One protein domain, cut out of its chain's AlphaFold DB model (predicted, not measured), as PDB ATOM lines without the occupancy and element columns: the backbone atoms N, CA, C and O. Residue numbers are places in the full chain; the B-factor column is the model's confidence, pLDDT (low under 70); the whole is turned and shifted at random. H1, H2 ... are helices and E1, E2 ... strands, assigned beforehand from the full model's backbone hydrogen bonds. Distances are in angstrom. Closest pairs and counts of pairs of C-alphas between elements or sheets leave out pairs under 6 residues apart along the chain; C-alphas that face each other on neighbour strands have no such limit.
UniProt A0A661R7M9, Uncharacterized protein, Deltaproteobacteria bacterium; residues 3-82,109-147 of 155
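What this domain is: This is residues 3 to 82 and 109 to 147 of the 155 residues of an uncharacterized protein of Deltaproteobacteria bacterium (UniProt A0A661R7M9). What shape is this? One twisted sheet of five strands forms the middle of a compact body, with H1 and H2 over one face and H4 over the other; H3 packs on H4. What makes it up? The 119 printed residues hold four named helices and five named strands, in the order H1 E1 H2 E2 H3 E3 H4 E4 E5; the sheet, E1 E2 E3 E4 E5, is mixed. The class is mixed, helices and strands, with under half of the residues, 59, in named elements. The radius of gyration of the C-alphas is 13.3 A, and the spans are 35 by 33 by 23 A.

How they stand to each other: Where does the first helix stand? H1, residues 3 to 10, is on the sheet, only just over E3, residues 75 to 79, with 3 C-alphas falling on it; the closest C-alphas are those of Val 3 and Trp 79, 6.8 A. On the same face it touches H2, residues 24 to 35, at a tilt of 36 degrees, only just steep, the same way; the closest C-alphas are those of Arg 8 and Thr 35, 5.8 A. H2 lies over E1, residues 16 to 20. How do the strands pair? E1 and E2, residues 47 to 50, are parallel, with N 18 and O 47 within hydrogen-bond range at 3.0 A; E1, H2, E2 make a strand-helix-strand unit, parallel neighbours with a helix between, its crossover left-handed. E2, H3, residues 56 to 61, and E3 make a right-handed one, with N 50 and O 77 at 2.9 A. E3 is parallel to E4, residues 129 to 133, with N 78 and O 131 at 2.9 A, and E4 forms an antiparallel hairpin with E5, residues 139 to 142, with N 142 and O 130 at 2.7 A. What is on the opposite face? H4, residues 109 to 118, lies over E4 at a height over the sheet of 10.6 A. It touches H3, with the C-alphas of Phe 56 and His 116 closest at 5.4 A. In H1, H2, H3 and H4 every O i to N i+4 pair is within hydrogen-bond range.

Where its parts are: Where are the anchors? H1 begins at C-alpha 3, (156.052, 121.374, 174.384), and E5 ends at C-alpha 142, (166.822, 131.952, 169.372). Which elements are longer? From first to last C-alpha, H2 measures 16.2 A, H4 14.3 A and E1 13.8 A.

The domain as a whole: Is anything missing? Residues 83 to 108 are not printed, and C-alphas 82 and 109 are 6.8 A apart. Which links are long? Those from H2 to E2 and H3 to E3. Is confidence low anywhere? No printed residue is under 70.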
ATOM      1  N   VAL A   3     156.807 120.106 174.339       81.12
ATOM      2  CA  VAL A   3     156.052 121.374 174.384       81.12
ATOM      3  C   VAL A   3     155.243 121.503 175.675       81.12
ATOM      4  O   VAL A   3     155.356 122.505 176.367       81.12
ATOM      5  N   ALA A   4     154.506 120.460 176.069       80.94
ATOM      6  CA  ALA A   4     153.691 120.489 177.281       80.94
ATOM      7  C   ALA A   4     154.528 120.680 178.563       80.94
ATOM      8  O   ALA A   4     154.065 121.316 179.507       80.94
ATOM      9  N   LEU A   5     155.761 120.159 178.615       82.44
ATOM     10  CA  LEU A   5     156.654 120.364 179.763       82.44
ATOM     11  C   LEU A   5     157.137 121.815 179.849       82.44
ATOM     12  O   LEU A   5     157.104 122.403 180.931       82.44
ATOM     13  N   MET A   6     157.531 122.401 178.714       84.38
ATOM     14  CA  MET A   6     157.894 123.819 178.655       84.38
ATOM     15  C   MET A   6     156.711 124.693 179.062       84.38
ATOM     16  O   MET A   6     156.845 125.505 179.975       84.38
ATOM     17  N   SER A   7     155.536 124.454 178.476       83.69
ATOM     18  CA  SER A   7     154.312 125.196 178.775       83.69
ATOM     19  C   SER A   7     153.962 125.180 180.265       83.69
ATOM     20  O   SER A   7     153.636 126.217 180.825       83.69
ATOM     21  N   ARG A   8     154.093 124.040 180.955       85.69
ATOM     22  CA  ARG A   8     153.820 123.956 182.406       85.69
ATOM     23  C   ARG A   8     154.839 124.679 183.287       85.69
ATOM     24  O   ARG A   8     154.565 124.885 184.464       85.69
ATOM     25  N   THR A   9     156.003 125.015 182.742       86.12
ATOM     26  CA  THR A   9     157.075 125.689 183.483       86.12
ATOM     27  C   THR A   9     156.989 127.208 183.346       86.12
ATOM     28  O   THR A   9     157.363 127.917 184.273       86.12
ATOM     29  N   ILE A  10     156.504 127.700 182.201       87.25
ATOM     30  CA  ILE A  10     156.558 129.128 181.838       87.25
ATOM     31  C   ILE A  10     155.185 129.797 181.714       87.25
ATOM     32  O   ILE A  10     155.121 131.021 181.683       87.25
ATOM     33  N   LEU A  11     154.095 129.025 181.621       91.19
ATOM     34  CA  LEU A  11     152.745 129.572 181.484       91.19
ATOM     35  C   LEU A  11     151.981 129.505 182.802       91.19
ATOM     36  O   LEU A  11     152.039 128.514 183.532       91.19
ATOM     37  N   ASP A  12     151.172 130.533 183.030       92.62
ATOM     38  CA  ASP A  12     150.181 130.589 184.094       92.62
ATOM     39  C   ASP A  12     148.913 131.329 183.624       92.62
ATOM     40  O   ASP A  12     148.735 131.634 182.446       92.62
ATOM     41  N   LYS A  13     148.002 131.633 184.550       92.25
ATOM     42  CA  LYS A  13     146.727 132.312 184.263       92.25
ATOM     43  C   LYS A  13     146.829 133.755 183.748       92.25
ATOM     44  O   LYS A  13     145.816 134.319 183.331       92.25
ATOM     45  N   GLN A  14     147.988 134.394 183.852       93.25
ATOM     46  CA  GLN A  14     148.181 135.790 183.462       93.25
ATOM     47  C   GLN A  14     148.444 135.927 181.962       93.25
ATOM     48  O   GLN A  14     148.051 136.939 181.381       93.25
ATOM     49  N   VAL A  15     148.998 134.893 181.329       95.19
ATOM     50  CA  VAL A  15     149.458 134.961 179.940       95.19
ATOM     51  C   VAL A  15     148.380 134.555 178.936       95.19
ATOM     52  O   VAL A  15     147.479 133.754 179.226       95.19
ATOM     53  N   LEU A  16     148.481 135.132 177.745       97.19
ATOM     54  CA  LEU A  16     147.687 134.799 176.573       97.19
ATOM     55  C   LEU A  16     148.433 133.777 175.706       97.19
ATOM     56  O   LEU A  16     149.629 133.922 175.455       97.19
ATOM     57  N   VAL A  17     147.730 132.749 175.233       96.88
ATOM     58  CA  VAL A  17     148.294 131.682 174.403       96.88
ATOM     59  C   VAL A  17     147.476 131.471 173.130       96.88
ATOM     60  O   VAL A  17     146.244 131.459 173.161       96.88
ATOM     61  N   ALA A  18     148.166 131.274 172.012       96.75
ATOM     62  CA  ALA A  18     147.581 130.906 170.725       96.75
ATOM     63  C   ALA A  18     148.214 129.619 170.187       96.75
ATOM     64  O   ALA A  18     149.291 129.203 170.619       96.75
ATOM     65  N   ALA A  19     147.540 128.997 169.224       94.88
ATOM     66  CA  ALA A  19     148.028 127.823 168.516       94.88
ATOM     67  C   ALA A  19     148.153 128.102 167.015       94.88
ATOM     68  O   ALA A  19     147.363 128.867 166.464       94.88
ATOM     69  N   SER A  20     149.136 127.476 166.367       94.75
ATOM     70  CA  SER A  20     149.325 127.516 164.912       94.75
ATOM     71  C   SER A  20     149.719 126.133 164.378       94.75
ATOM     72  O   SER A  20     150.385 125.342 165.052       94.75
ATOM     73  N   GLY A  21     149.290 125.817 163.158       90.31
ATOM     74  CA  GLY A  21     149.540 124.528 162.511       90.31
ATOM     75  C   GLY A  21     148.481 123.453 162.783       90.31
ATOM     76  O   GLY A  21     147.509 123.643 163.517       90.31
ATOM     77  N   ILE A  22     148.656 122.292 162.150       79.56
ATOM     78  CA  ILE A  22     147.655 121.215 162.118       79.56
ATOM     79  C   ILE A  22     147.541 120.530 163.487       79.56
ATOM     80  O   ILE A  22     148.546 120.146 164.085       79.56
ATOM     81  N   GLY A  23     146.309 120.348 163.975       78.88
ATOM     82  CA  GLY A  23     146.020 119.638 165.231       78.88
ATOM     83  C   GLY A  23     146.436 120.387 166.502       78.88
ATOM     84  O   GLY A  23     146.251 119.864 167.603       78.88
ATOM     85  N   SER A  24     146.956 121.608 166.362       81.44
ATOM     86  CA  SER A  24     147.496 122.417 167.455       81.44
ATOM     87  C   SER A  24     146.426 122.870 168.461       81.44
ATOM     88  O   SER A  24     146.741 123.025 169.638       81.44
ATOM     89  N   ASP A  25     145.150 122.970 168.062       84.75
ATOM     90  CA  ASP A  25     144.035 123.262 168.981       84.75
ATOM     91  C   ASP A  25     143.900 122.219 170.099       84.75
ATOM     92  O   ASP A  25     143.676 122.579 171.251       84.75
ATOM     93  N   SER A  26     144.108 120.932 169.791       85.69
ATOM     94  CA  SER A  26     144.051 119.877 170.813       85.69
ATOM     95  C   SER A  26     145.157 120.035 171.861       85.69
ATOM     96  O   SER A  26     144.920 119.865 173.054       85.69
ATOM     97  N   TRP A  27     146.356 120.437 171.426       87.31
ATOM     98  CA  TRP A  27     147.470 120.723 172.329       87.31
ATOM     99  C   TRP A  27     147.193 121.968 173.162       87.31
ATOM    100  O   TRP A  27     147.531 122.007 174.343       87.31
ATOM    101  N   LEU A  28     146.578 122.982 172.554       90.69
ATOM    102  CA  LEU A  28     146.239 124.227 173.225       90.69
ATOM    103  C   LEU A  28     145.257 123.993 174.371       90.69
ATOM    104  O   LEU A  28     145.476 124.509 175.464       90.69
ATOM    105  N   ASP A  29     144.223 123.183 174.148       91.62
ATOM    106  CA  ASP A  29     143.231 122.846 175.171       91.62
ATOM    107  C   ASP A  29     143.867 122.093 176.352       91.62
ATOM    108  O   ASP A  29     143.591 122.402 177.517       91.62
ATOM    109  N   GLU A  30     144.772 121.146 176.076       90.62
ATOM    110  CA  GLU A  30     145.544 120.450 177.114       90.62
ATOM    111  C   GLU A  30     146.446 121.409 177.900       90.62
ATOM    112  O   GLU A  30     146.492 121.355 179.133       90.62
ATOM    113  N   ILE A  31     147.141 122.312 177.203       91.44
ATOM    114  CA  ILE A  31     148.016 123.315 177.814       91.44
ATOM    115  C   ILE A  31     147.204 124.253 178.707       91.44
ATOM    116  O   ILE A  31     147.552 124.419 179.872       91.44
ATOM    117  N   ILE A  32     146.100 124.806 178.207       94.25
ATOM    118  CA  ILE A  32     145.201 125.686 178.966       94.25
ATOM    119  C   ILE A  32     144.666 124.966 180.204       94.25
ATOM    120  O   ILE A  32     144.695 125.522 181.302       94.25
ATOM    121  N   THR A  33     144.239 123.712 180.059       93.56
ATOM    122  CA  THR A  33     143.752 122.903 181.185       93.56
ATOM    123  C   THR A  33     144.840 122.698 182.243       93.56
ATOM    124  O   THR A  33     144.560 122.732 183.441       93.56
ATOM    125  N   ALA A  34     146.089 122.499 181.819       91.75
ATOM    126  CA  ALA A  34     147.207 122.228 182.715       91.75
ATOM    127  C   ALA A  34     147.804 123.480 183.385       91.75
ATOM    128  O   ALA A  34     148.414 123.342 184.447       91.75
ATOM    129  N   THR A  35     147.682 124.664 182.774       93.44
ATOM    130  CA  THR A  35     148.374 125.897 183.212       93.44
ATOM    131  C   THR A  35     147.426 127.017 183.641       93.44
ATOM    132  O   THR A  35     147.824 127.923 184.373       93.44
ATOM    133  N   GLY A  36     146.166 126.967 183.207       95.00
ATOM    134  CA  GLY A  36     145.195 128.042 183.381       95.00
ATOM    135  C   GLY A  36     145.400 129.236 182.444       95.00
ATOM    136  O   GLY A  36     144.715 130.242 182.626       95.00
ATOM    137  N   ALA A  37     146.320 129.147 181.472       96.38
ATOM    138  CA  ALA A  37     146.540 130.187 180.468       96.38
ATOM    139  C   ALA A  37     145.259 130.506 179.685       96.38
ATOM    140  O   ALA A  37     144.335 129.695 179.596       96.38
ATOM    141  N   ARG A  38     145.186 131.704 179.106       96.50
ATOM    142  CA  ARG A  38     143.980 132.181 178.415       96.50
ATOM    143  C   ARG A  38     144.180 132.129 176.904       96.50
ATOM    144  O   ARG A  38     145.188 132.616 176.409       96.50
ATOM    145  N   LYS A  39     143.221 131.565 176.165       96.19
ATOM    146  CA  LYS A  39     143.263 131.536 174.693       96.19
ATOM    147  C   LYS A  39     143.134 132.954 174.119       96.19
ATOM    148  O   LYS A  39     142.292 133.715 174.592       96.19
ATOM    149  N   ALA A  40     143.918 133.269 173.093       96.69
ATOM    150  CA  ALA A  40     143.841 134.517 172.328       96.69
ATOM    151  C   ALA A  40     144.128 134.282 170.832       96.69
ATOM    152  O   ALA A  40     144.448 133.162 170.422       96.69
ATOM    153  N   GLY A  41     143.996 135.338 170.023       95.94
ATOM    154  CA  GLY A  41     144.511 135.371 168.652       95.94
ATOM    155  C   GLY A  41     146.042 135.402 168.622       95.94
ATOM    156  O   GLY A  41     146.684 135.765 169.608       95.94
ATOM    157  N   ILE A  42     146.643 135.006 167.497       96.00
ATOM    158  CA  ILE A  42     148.110 134.957 167.344       96.00
ATOM    159  C   ILE A  42     148.774 136.339 167.492       96.00
ATOM    160  O   ILE A  42     149.924 136.438 167.914       96.00
ATOM    161  N   ASP A  43     148.032 137.397 167.182       96.62
ATOM    162  CA  ASP A  43     148.411 138.807 167.254       96.62
ATOM    163  C   ASP A  43     148.305 139.415 168.658       96.62
ATOM    164  O   ASP A  43     148.850 140.488 168.918       96.62
ATOM    165  N   GLU A  44     147.646 138.719 169.582       97.12
ATOM    166  CA  GLU A  44     147.482 139.140 170.976       97.12
ATOM    167  C   GLU A  44     148.229 138.230 171.962       97.12
ATOM    168  O   GLU A  44     148.464 138.618 173.109       97.12
ATOM    169  N   ALA A  45     148.609 137.026 171.532       97.50
ATOM    170  CA  ALA A  45     149.200 136.012 172.389       97.50
ATOM    171  C   ALA A  45     150.621 136.361 172.854       97.50
ATOM    172  O   ALA A  45     151.474 136.771 172.069       97.50
ATOM    173  N   ASP A  46     150.892 136.108 174.133       97.44
ATOM    174  CA  ASP A  46     152.233 136.190 174.719       97.44
ATOM    175  C   ASP A  46     153.053 134.939 174.372       97.44
ATOM    176  O   ASP A  46     154.276 134.994 174.254       97.44
ATOM    177  N   TYR A  47     152.376 133.804 174.163       97.12
ATOM    178  CA  TYR A  47     152.987 132.544 173.753       97.12
ATOM    179  C   TYR A  47     152.239 131.920 172.582       97.12
ATOM    180  O   TYR A  47     151.015 131.792 172.598       97.12
ATOM    181  N   ILE A  48     152.980 131.459 171.579       96.69
ATOM    182  CA  ILE A  48     152.416 130.779 170.412       96.69
ATOM    183  C   ILE A  48     152.938 129.354 170.396       96.69
ATOM    184  O   ILE A  48     154.148 129.133 170.381       96.69
ATOM    185  N   ILE A  49     152.024 128.390 170.384       95.25
ATOM    186  CA  ILE A  49     152.342 126.967 170.320       95.25
ATOM    187  C   ILE A  49     152.114 126.475 168.895       95.25
ATOM    188  O   ILE A  49     150.977 126.401 168.430       95.25
ATOM    189  N   ALA A  50     153.191 126.130 168.195       94.81
ATOM    190  CA  ALA A  50     153.129 125.716 166.801       94.81
ATOM    191  C   ALA A  50     153.448 124.223 166.623       94.81
ATOM    192  O   ALA A  50     154.419 123.713 167.188       94.81
ATOM    193  N   SER A  51     152.645 123.518 165.821       92.38
ATOM    194  CA  SER A  51     152.880 122.108 165.444       92.38
ATOM    195  C   SER A  51     153.585 121.937 164.092       92.38
ATOM    196  O   SER A  51     153.942 120.826 163.698       92.38
ATOM    197  N   SER A  52     153.783 123.040 163.374       92.31
ATOM    198  CA  SER A  52     154.510 123.139 162.110       92.31
ATOM    199  C   SER A  52     155.072 124.552 161.968       92.31
ATOM    200  O   SER A  52     154.699 125.437 162.733       92.31
ATOM    201  N   VAL A  53     155.966 124.777 161.001       94.94
ATOM    202  CA  VAL A  53     156.486 126.125 160.720       94.94
ATOM    203  C   VAL A  53     155.307 127.025 160.342       94.94
ATOM    204  O   VAL A  53     154.653 126.707 159.349       94.94
ATOM    205  N   PRO A  54     155.002 128.094 161.107       94.94
ATOM    206  CA  PRO A  54     153.899 128.973 160.757       94.94
ATOM    207  C   PRO A  54     154.202 129.714 159.458       94.94
ATOM    208  O   PRO A  54     155.370 129.968 159.119       94.94
ATOM    209  N   GLU A  55     153.145 130.078 158.741       94.88
ATOM    210  CA  GLU A  55     153.279 130.854 157.517       94.88
ATOM    211  C   GLU A  55     153.878 132.231 157.818       94.88
ATOM    212  O   GLU A  55     153.699 132.801 158.899       94.88
ATOM    213  N   PHE A  56     154.567 132.820 156.840       95.00
ATOM    214  CA  PHE A  56     155.179 134.138 157.027       95.00
ATOM    215  C   PHE A  56     154.161 135.210 157.457       95.00
ATOM    216  O   PHE A  56     154.465 136.057 158.295       95.00
ATOM    217  N   ALA A  57     152.935 135.158 156.923       94.50
ATOM    218  CA  ALA A  57     151.869 136.091 157.286       94.50
ATOM    219  C   ALA A  57     151.452 135.968 158.762       94.50
ATOM    220  O   ALA A  57     151.250 136.989 159.416       94.50
ATOM    221  N   GLU A  58     151.385 134.742 159.293       94.88
ATOM    222  CA  GLU A  58     151.119 134.486 160.713       94.88
ATOM    223  C   GLU A  58     152.267 135.017 161.579       94.88
ATOM    224  O   GLU A  58     152.035 135.767 162.527       94.88
ATOM    225  N   LEU A  59     153.518 134.709 161.211       95.88
ATOM    226  CA  LEU A  59     154.703 135.189 161.937       95.88
ATOM    227  C   LEU A  59     154.808 136.714 161.956       95.88
ATOM    228  O   LEU A  59     155.276 137.290 162.935       95.88
ATOM    229  N   ARG A  60     154.339 137.381 160.901       95.69
ATOM    230  CA  ARG A  60     154.318 138.843 160.816       95.69
ATOM    231  C   ARG A  60     153.301 139.491 161.750       95.69
ATOM    232  O   ARG A  60     153.521 140.629 162.154       95.69
ATOM    233  N   SER A  61     152.221 138.791 162.094       96.12
ATOM    234  CA  SER A  61     151.229 139.282 163.061       96.12
ATOM    235  C   SER A  61     151.636 139.098 164.524       96.12
ATOM    236  O   SER A  61     151.013 139.695 165.392       96.12
ATOM    237  N   VAL A  62     152.678 138.313 164.809       97.56
ATOM    238  CA  VAL A  62     153.126 138.029 166.180       97.56
ATOM    239  C   VAL A  62     153.546 139.306 166.908       97.56
ATOM    240  O   VAL A  62     154.271 140.133 166.350       97.56
ATOM    241  N   LYS A  63     153.145 139.440 168.180       97.50
ATOM    242  CA  LYS A  63     153.556 140.560 169.038       97.50
ATOM    243  C   LYS A  63     155.076 140.669 169.091       97.50
ATOM    244  O   LYS A  63     155.761 139.727 169.476       97.50
ATOM    245  N   GLN A  64     155.590 141.852 168.779       97.38
ATOM    246  CA  GLN A  64     157.024 142.157 168.855       97.38
ATOM    247  C   GLN A  64     157.394 143.017 170.076       97.38
ATOM    248  O   GLN A  64     158.550 143.407 170.235       97.38
ATOM    249  N   GLY A  65     156.413 143.329 170.926       96.44
ATOM    250  CA  GLY A  65     156.552 144.320 171.986       96.44
ATOM    251  C   GLY A  65     156.573 145.741 171.427       96.44
ATOM    252  O   GLY A  65     156.231 145.989 170.269       96.44
ATOM    253  N   THR A  66     156.958 146.693 172.267       96.12
ATOM    254  CA  THR A  66     157.097 148.104 171.883       96.12
ATOM    255  C   THR A  66     158.476 148.629 172.269       96.12
ATOM    256  O   THR A  66     159.219 147.967 172.985       96.12
ATOM    257  N   LEU A  67     158.827 149.848 171.846       95.12
ATOM    258  CA  LEU A  67     160.084 150.483 172.268       95.12
ATOM    259  C   LEU A  67     160.172 150.676 173.791       95.12
ATOM    260  O   LEU A  67     161.268 150.652 174.345       95.12
ATOM    261  N   LEU A  68     159.032 150.899 174.454       96.12
ATOM    262  CA  LEU A  68     158.964 151.126 175.901       96.12
ATOM    263  C   LEU A  68     158.876 149.825 176.701       96.12
ATOM    264  O   LEU A  68     159.330 149.797 177.840       96.12
ATOM    265  N   SER A  69     158.312 148.782 176.092       95.88
ATOM    266  CA  SER A  69     158.114 147.464 176.694       95.88
ATOM    267  C   SER A  69     158.457 146.385 175.665       95.88
ATOM    268  O   SER A  69     157.556 145.765 175.085       95.88
ATOM    269  N   PRO A  70     159.748 146.201 175.323       94.88
ATOM    270  CA  PRO A  70     160.156 145.145 174.405       94.88
ATOM    271  C   PRO A  70     159.816 143.763 174.970       94.88
ATOM    272  O   PRO A  70     159.434 142.881 174.210       94.88
ATOM    273  N   GLU A  71     159.868 143.570 176.285       94.06
ATOM    274  CA  GLU A  71     159.535 142.316 176.970       94.06
ATOM    275  C   GLU A  71     158.128 141.778 176.670       94.06
ATOM    276  O   GLU A  71     157.920 140.575 176.780       94.06
ATOM    277  N   ASP A  72     157.205 142.622 176.199       95.38
ATOM    278  CA  ASP A  72     155.857 142.216 175.773       95.38
ATOM    279  C   ASP A  72     155.831 141.517 174.397       95.38
ATOM    280  O   ASP A  72     154.765 141.152 173.889       95.38
ATOM    281  N   GLY A  73     156.991 141.367 173.749       97.00
ATOM    282  CA  GLY A  73     157.150 140.533 172.560       97.00
ATOM    283  C   GLY A  73     156.859 139.070 172.873       97.00
ATOM    284  O   GLY A  73     157.273 138.556 173.910       97.00
ATOM    285  N   ALA A  74     156.150 138.397 171.971       97.88
ATOM    286  CA  ALA A  74     155.724 137.026 172.192       97.88
ATOM    287  C   ALA A  74     156.902 136.042 172.195       97.88
ATOM    288  O   ALA A  74     158.004 136.322 171.716       97.88
ATOM    289  N   THR A  75     156.627 134.834 172.676       97.56
ATOM    290  CA  THR A  75     157.506 133.675 172.537       97.56
ATOM    291  C   THR A  75     156.848 132.618 171.653       97.56
ATOM    292  O   THR A  75     155.801 132.064 171.990       97.56
ATOM    293  N   LEU A  76     157.485 132.291 170.531       97.12
ATOM    294  CA  LEU A  76     157.089 131.185 169.664       97.12
ATOM    295  C   LEU A  76     157.749 129.888 170.137       97.12
ATOM    296  O   LEU A  76     158.973 129.779 170.155       97.12
ATOM    297  N   ILE A  77     156.942 128.885 170.466       95.69
ATOM    298  CA  ILE A  77     157.383 127.535 170.818       95.69
ATOM    299  C   ILE A  77     156.863 126.588 169.748       95.69
ATOM    300  O   ILE A  77     155.662 126.343 169.647       95.69
ATOM    301  N   ILE A  78     157.772 126.045 168.949       94.56
ATOM    302  CA  ILE A  78     157.439 125.181 167.823       94.56
ATOM    303  C   ILE A  78     157.966 123.768 168.040       94.56
ATOM    304  O   ILE A  78     159.152 123.553 168.289       94.56
ATOM    305  N   TRP A  79     157.073 122.791 167.898       93.50
ATOM    306  CA  TRP A  79     157.440 121.392 167.730       93.50
ATOM    307  C   TRP A  79     157.599 121.081 166.247       93.50
ATOM    308  O   TRP A  79     156.661 121.229 165.466       93.50
ATOM    309  N   LEU A  80     158.787 120.627 165.866       92.38
ATOM    310  CA  LEU A  80     159.074 120.127 164.534       92.38
ATOM    311  C   LEU A  80     158.936 118.604 164.546       92.38
ATOM    312  O   LEU A  80     159.568 117.912 165.341       92.38
ATOM    313  N   SER A  81     158.137 118.067 163.622       89.69
ATOM    314  CA  SER A  81     158.083 116.618 163.375       89.69
ATOM    315  C   SER A  81     159.409 116.059 162.837       89.69
ATOM    316  O   SER A  81     159.612 114.847 162.849       89.69
ATOM    317  N   ASP A  82     160.300 116.937 162.374       90.81
ATOM    318  CA  ASP A  82     161.656 116.629 161.928       90.81
ATOM    319  C   ASP A  82     162.686 116.906 163.040       90.81
ATOM    320  O   ASP A  82     162.413 117.600 164.025       90.81
ATOM    321  N   ALA A 109     163.059 121.867 157.681       95.00
ATOM    322  CA  ALA A 109     162.077 122.528 158.536       95.00
ATOM    323  C   ALA A 109     162.706 123.695 159.313       95.00
ATOM    324  O   ALA A 109     162.137 124.786 159.375       95.00
ATOM    325  N   MET A 110     163.918 123.494 159.837       96.75
ATOM    326  CA  MET A 110     164.660 124.545 160.525       96.75
ATOM    327  C   MET A 110     165.087 125.661 159.561       96.75
ATOM    328  O   MET A 110     164.950 126.833 159.901       96.75
ATOM    329  N   ILE A 111     165.533 125.331 158.340       97.31
ATOM    330  CA  ILE A 111     165.838 126.341 157.311       97.31
ATOM    331  C   ILE A 111     164.610 127.204 156.998       97.31
ATOM    332  O   ILE A 111     164.716 128.429 157.009       97.31
ATOM    333  N   SER A 112     163.445 126.589 156.772       96.38
ATOM    334  CA  SER A 112     162.192 127.310 156.500       96.38
ATOM    335  C   SER A 112     161.812 128.253 157.649       96.38
ATOM    336  O   SER A 112     161.547 129.437 157.439       96.38
ATOM    337  N   LEU A 113     161.898 127.764 158.890       97.00
ATOM    338  CA  LEU A 113     161.634 128.561 160.085       97.00
ATOM    339  C   LEU A 113     162.588 129.760 160.219       97.00
ATOM    340  O   LEU A 113     162.140 130.871 160.505       97.00
ATOM    341  N   ILE A 114     163.890 129.560 159.980       97.31
ATOM    342  CA  ILE A 114     164.874 130.655 159.986       97.31
ATOM    343  C   ILE A 114     164.588 131.659 158.872       97.31
ATOM    344  O   ILE A 114     164.656 132.859 159.129       97.31
ATOM    345  N   LYS A 115     164.233 131.205 157.665       97.12
ATOM    346  CA  LYS A 115     163.864 132.101 156.560       97.12
ATOM    347  C   LYS A 115     162.702 133.002 156.943       97.12
ATOM    348  O   LYS A 115     162.817 134.216 156.795       97.12
ATOM    349  N   HIS A 116     161.616 132.430 157.468       97.06
ATOM    350  CA  HIS A 116     160.469 133.232 157.871       97.06
ATOM    351  C   HIS A 116     160.824 134.200 158.999       97.06
ATOM    352  O   HIS A 116     160.501 135.376 158.880       97.06
ATOM    353  N   ARG A 117     161.536 133.751 160.046       96.44
ATOM    354  CA  ARG A 117     161.969 134.630 161.147       96.44
ATOM    355  C   ARG A 117     162.846 135.778 160.646       96.44
ATOM    356  O   ARG A 117     162.608 136.922 161.014       96.44
ATOM    357  N   CYS A 118     163.853 135.500 159.818       95.81
ATOM    358  CA  CYS A 118     164.755 136.536 159.313       95.81
ATOM    359  C   CYS A 118     164.045 137.521 158.375       95.81
ATOM    360  O   CYS A 118     164.384 138.701 158.388       95.81
ATOM    361  N   ALA A 119     163.037 137.075 157.622       96.31
ATOM    362  CA  ALA A 119     162.233 137.942 156.760       96.31
ATOM    363  C   ALA A 119     161.333 138.932 157.527       96.31
ATOM    364  O   ALA A 119     160.772 139.834 156.910       96.31
ATOM    365  N   ILE A 120     161.173 138.780 158.849       95.62
ATOM    366  CA  ILE A 120     160.440 139.752 159.675       95.62
ATOM    367  C   ILE A 120     161.238 141.050 159.864       95.62
ATOM    368  O   ILE A 120     160.623 142.087 160.086       95.62
ATOM    369  N   GLU A 121     162.573 141.000 159.757       93.81
ATOM    370  CA  GLU A 121     163.464 142.161 159.915       93.81
ATOM    371  C   GLU A 121     163.195 142.952 161.209       93.81
ATOM    372  O   GLU A 121     162.819 144.121 161.181       93.81
ATOM    373  N   PHE A 122     163.377 142.305 162.367       94.56
ATOM    374  CA  PHE A 122     163.161 142.938 163.672       94.56
ATOM    375  C   PHE A 122     163.911 144.272 163.824       94.56
ATOM    376  O   PHE A 122     165.127 144.350 163.623       94.56
ATOM    377  N   GLU A 123     163.193 145.306 164.262       93.25
ATOM    378  CA  GLU A 123     163.773 146.584 164.669       93.25
ATOM    379  C   GLU A 123     164.184 146.502 166.140       93.25
ATOM    380  O   GLU A 123     163.330 146.408 167.013       93.25
ATOM    381  N   TYR A 124     165.479 146.553 166.453       88.44
ATOM    382  CA  TYR A 124     165.922 146.502 167.850       88.44
ATOM    383  C   TYR A 124     165.324 147.660 168.676       88.44
ATOM    384  O   TYR A 124     165.445 148.812 168.252       88.44
ATOM    385  N   PRO A 125     164.767 147.408 169.883       93.50
ATOM    386  CA  PRO A 125     164.756 146.155 170.659       93.50
ATOM    387  C   PRO A 125     163.528 145.237 170.460       93.50
ATOM    388  O   PRO A 125     163.362 144.270 171.210       93.50
ATOM    389  N   LEU A 126     162.654 145.530 169.500       96.94
ATOM    390  CA  LEU A 126     161.446 144.760 169.219       96.94
ATOM    391  C   LEU A 126     161.790 143.402 168.597       96.94
ATOM    392  O   LEU A 126     162.857 143.185 168.024       96.94
ATOM    393  N   GLY A 127     160.858 142.470 168.733       96.81
ATOM    394  CA  GLY A 127     160.893 141.154 168.115       96.81
ATOM    395  C   GLY A 127     160.197 140.120 168.985       96.81
ATOM    396  O   GLY A 127     159.670 140.436 170.049       96.81
ATOM    397  N   PHE A 128     160.212 138.875 168.534       97.44
ATOM    398  CA  PHE A 128     159.756 137.738 169.325       97.44
ATOM    399  C   PHE A 128     160.907 136.758 169.547       97.44
ATOM    400  O   PHE A 128     161.839 136.663 168.739       97.44
ATOM    401  N   ASP A 129     160.823 136.017 170.641       97.19
ATOM    402  CA  ASP A 129     161.771 134.957 170.960       97.19
ATOM    403  C   ASP A 129     161.270 133.626 170.380       97.19
ATOM    404  O   ASP A 129     160.066 133.399 170.250       97.19
ATOM    405  N   LEU A 130     162.188 132.744 169.982       97.19
ATOM    406  CA  LEU A 130     161.861 131.479 169.324       97.19
ATOM    407  C   LEU A 130     162.496 130.297 170.060       97.19
ATOM    408  O   LEU A 130     163.702 130.273 170.274       97.19
ATOM    409  N   PHE A 131     161.705 129.270 170.348       96.75
ATOM    410  CA  PHE A 131     162.164 127.954 170.773       96.75
ATOM    411  C   PHE A 131     161.675 126.900 169.788       96.75
ATOM    412  O   PHE A 131     160.474 126.657 169.694       96.75
ATOM    413  N   ALA A 132     162.596 126.253 169.077       96.19
ATOM    414  CA  ALA A 132     162.278 125.103 168.241       96.19
ATOM    415  C   ALA A 132     162.712 123.813 168.933       96.19
ATOM    416  O   ALA A 132     163.820 123.729 169.461       96.19
ATOM    417  N   ILE A 133     161.835 122.816 168.921       94.94
ATOM    418  CA  ILE A 133     162.066 121.497 169.502       94.94
ATOM    419  C   ILE A 133     161.927 120.467 168.385       94.94
ATOM    420  O   ILE A 133     160.883 120.401 167.740       94.94
ATOM    421  N   GLY A 134     162.972 119.679 168.151       94.44
ATOM    422  CA  GLY A 134     162.959 118.610 167.154       94.44
ATOM    423  C   GLY A 134     162.368 117.310 167.685       94.44
ATOM    424  O   GLY A 134     162.271 117.101 168.896       94.44
ATOM    425  N   SER A 135     162.066 116.393 166.769       92.56
ATOM    426  CA  SER A 135     161.474 115.084 167.076       92.56
ATOM    427  C   SER A 135     162.303 114.208 168.029       92.56
ATOM    428  O   SER A 135     161.739 113.427 168.794       92.56
ATOM    429  N   GLU A 136     163.625 114.390 168.056       91.25
ATOM    430  CA  GLU A 136     164.556 113.717 168.977       91.25
ATOM    431  C   GLU A 136     164.656 114.380 170.367       91.25
ATOM    432  O   GLU A 136     165.413 113.930 171.224       91.25
ATOM    433  N   GLY A 137     163.901 115.454 170.616       86.94
ATOM    434  CA  GLY A 137     163.882 116.164 171.898       86.94
ATOM    435  C   GLY A 137     164.999 117.194 172.081       86.94
ATOM    436  O   GLY A 137     165.028 117.867 173.111       86.94
ATOM    437  N   PHE A 138     165.885 117.369 171.093       92.06
ATOM    438  CA  PHE A 138     166.788 118.521 171.047       92.06
ATOM    439  C   PHE A 138     165.988 119.819 170.910       92.06
ATOM    440  O   PHE A 138     164.970 119.854 170.218       92.06
ATOM    441  N   LEU A 139     166.476 120.887 171.539       92.88
ATOM    442  CA  LEU A 139     165.883 122.219 171.485       92.88
ATOM    443  C   LEU A 139     166.940 123.257 171.104       92.88
ATOM    444  O   LEU A 139     168.083 123.183 171.552       92.88
ATOM    445  N   ILE A 140     166.525 124.244 170.313       95.06
ATOM    446  CA  ILE A 140     167.277 125.465 170.038       95.06
ATOM    447  C   ILE A 140     166.444 126.680 170.455       95.06
ATOM    448  O   ILE A 140     165.280 126.807 170.074       95.06
ATOM    449  N   GLY A 141     167.045 127.557 171.257       95.81
ATOM    450  CA  GLY A 141     166.491 128.860 171.615       95.81
ATOM    451  C   GLY A 141     167.175 129.959 170.810       95.81
ATOM    452  O   GLY A 141     168.402 130.030 170.780       95.81
ATOM    453  N   LEU A 142     166.387 130.809 170.166       96.69
ATOM    454  CA  LEU A 142     166.822 131.952 169.372       96.69
ATOM    455  C   LEU A 142     166.109 133.207 169.884       96.69
ATOM    456  O   LEU A 142     165.029 133.548 169.387       96.69
ATOM    457  N   PRO A 143     166.702 133.898 170.873       95.69
ATOM    458  CA  PRO A 143     166.248 135.217 171.285       95.69
ATOM    459  C   PRO A 143     166.113 136.181 170.102       95.69
ATOM    460  O   PRO A 143     166.799 136.051 169.083       95.69
ATOM    461  N   ARG A 144     165.280 137.207 170.243       94.75
ATOM    462  CA  ARG A 144     165.121 138.285 169.252       94.75
ATOM    463  C   ARG A 144     166.436 138.985 168.894       94.75
ATOM    464  O   ARG A 144     166.600 139.463 167.779       94.75
ATOM    465  N   THR A 145     167.398 138.994 169.817       94.50
ATOM    466  CA  THR A 145     168.732 139.587 169.640       94.50
ATOM    467  C   THR A 145     169.710 138.686 168.883       94.50
ATOM    468  O   THR A 145     170.779 139.154 168.489       94.50
ATOM    469  N   SER A 146     169.377 137.410 168.657       94.94
ATOM    470  CA  SER A 146     170.222 136.497 167.888       94.94
ATOM    471  C   SER A 146     170.192 136.841 166.403       94.94
ATOM    472  O   SER A 146     169.132 136.813 165.760       94.94
ATOM    473  N   SER A 147     171.376 137.094 165.848       94.75
ATOM    474  CA  SER A 147     171.596 137.171 164.408       94.75
ATOM    475  C   SER A 147     171.762 135.759 163.867       94.75
ATOM    476  O   SER A 147     172.562 134.987 164.392       94.75
TER     477      SER A 147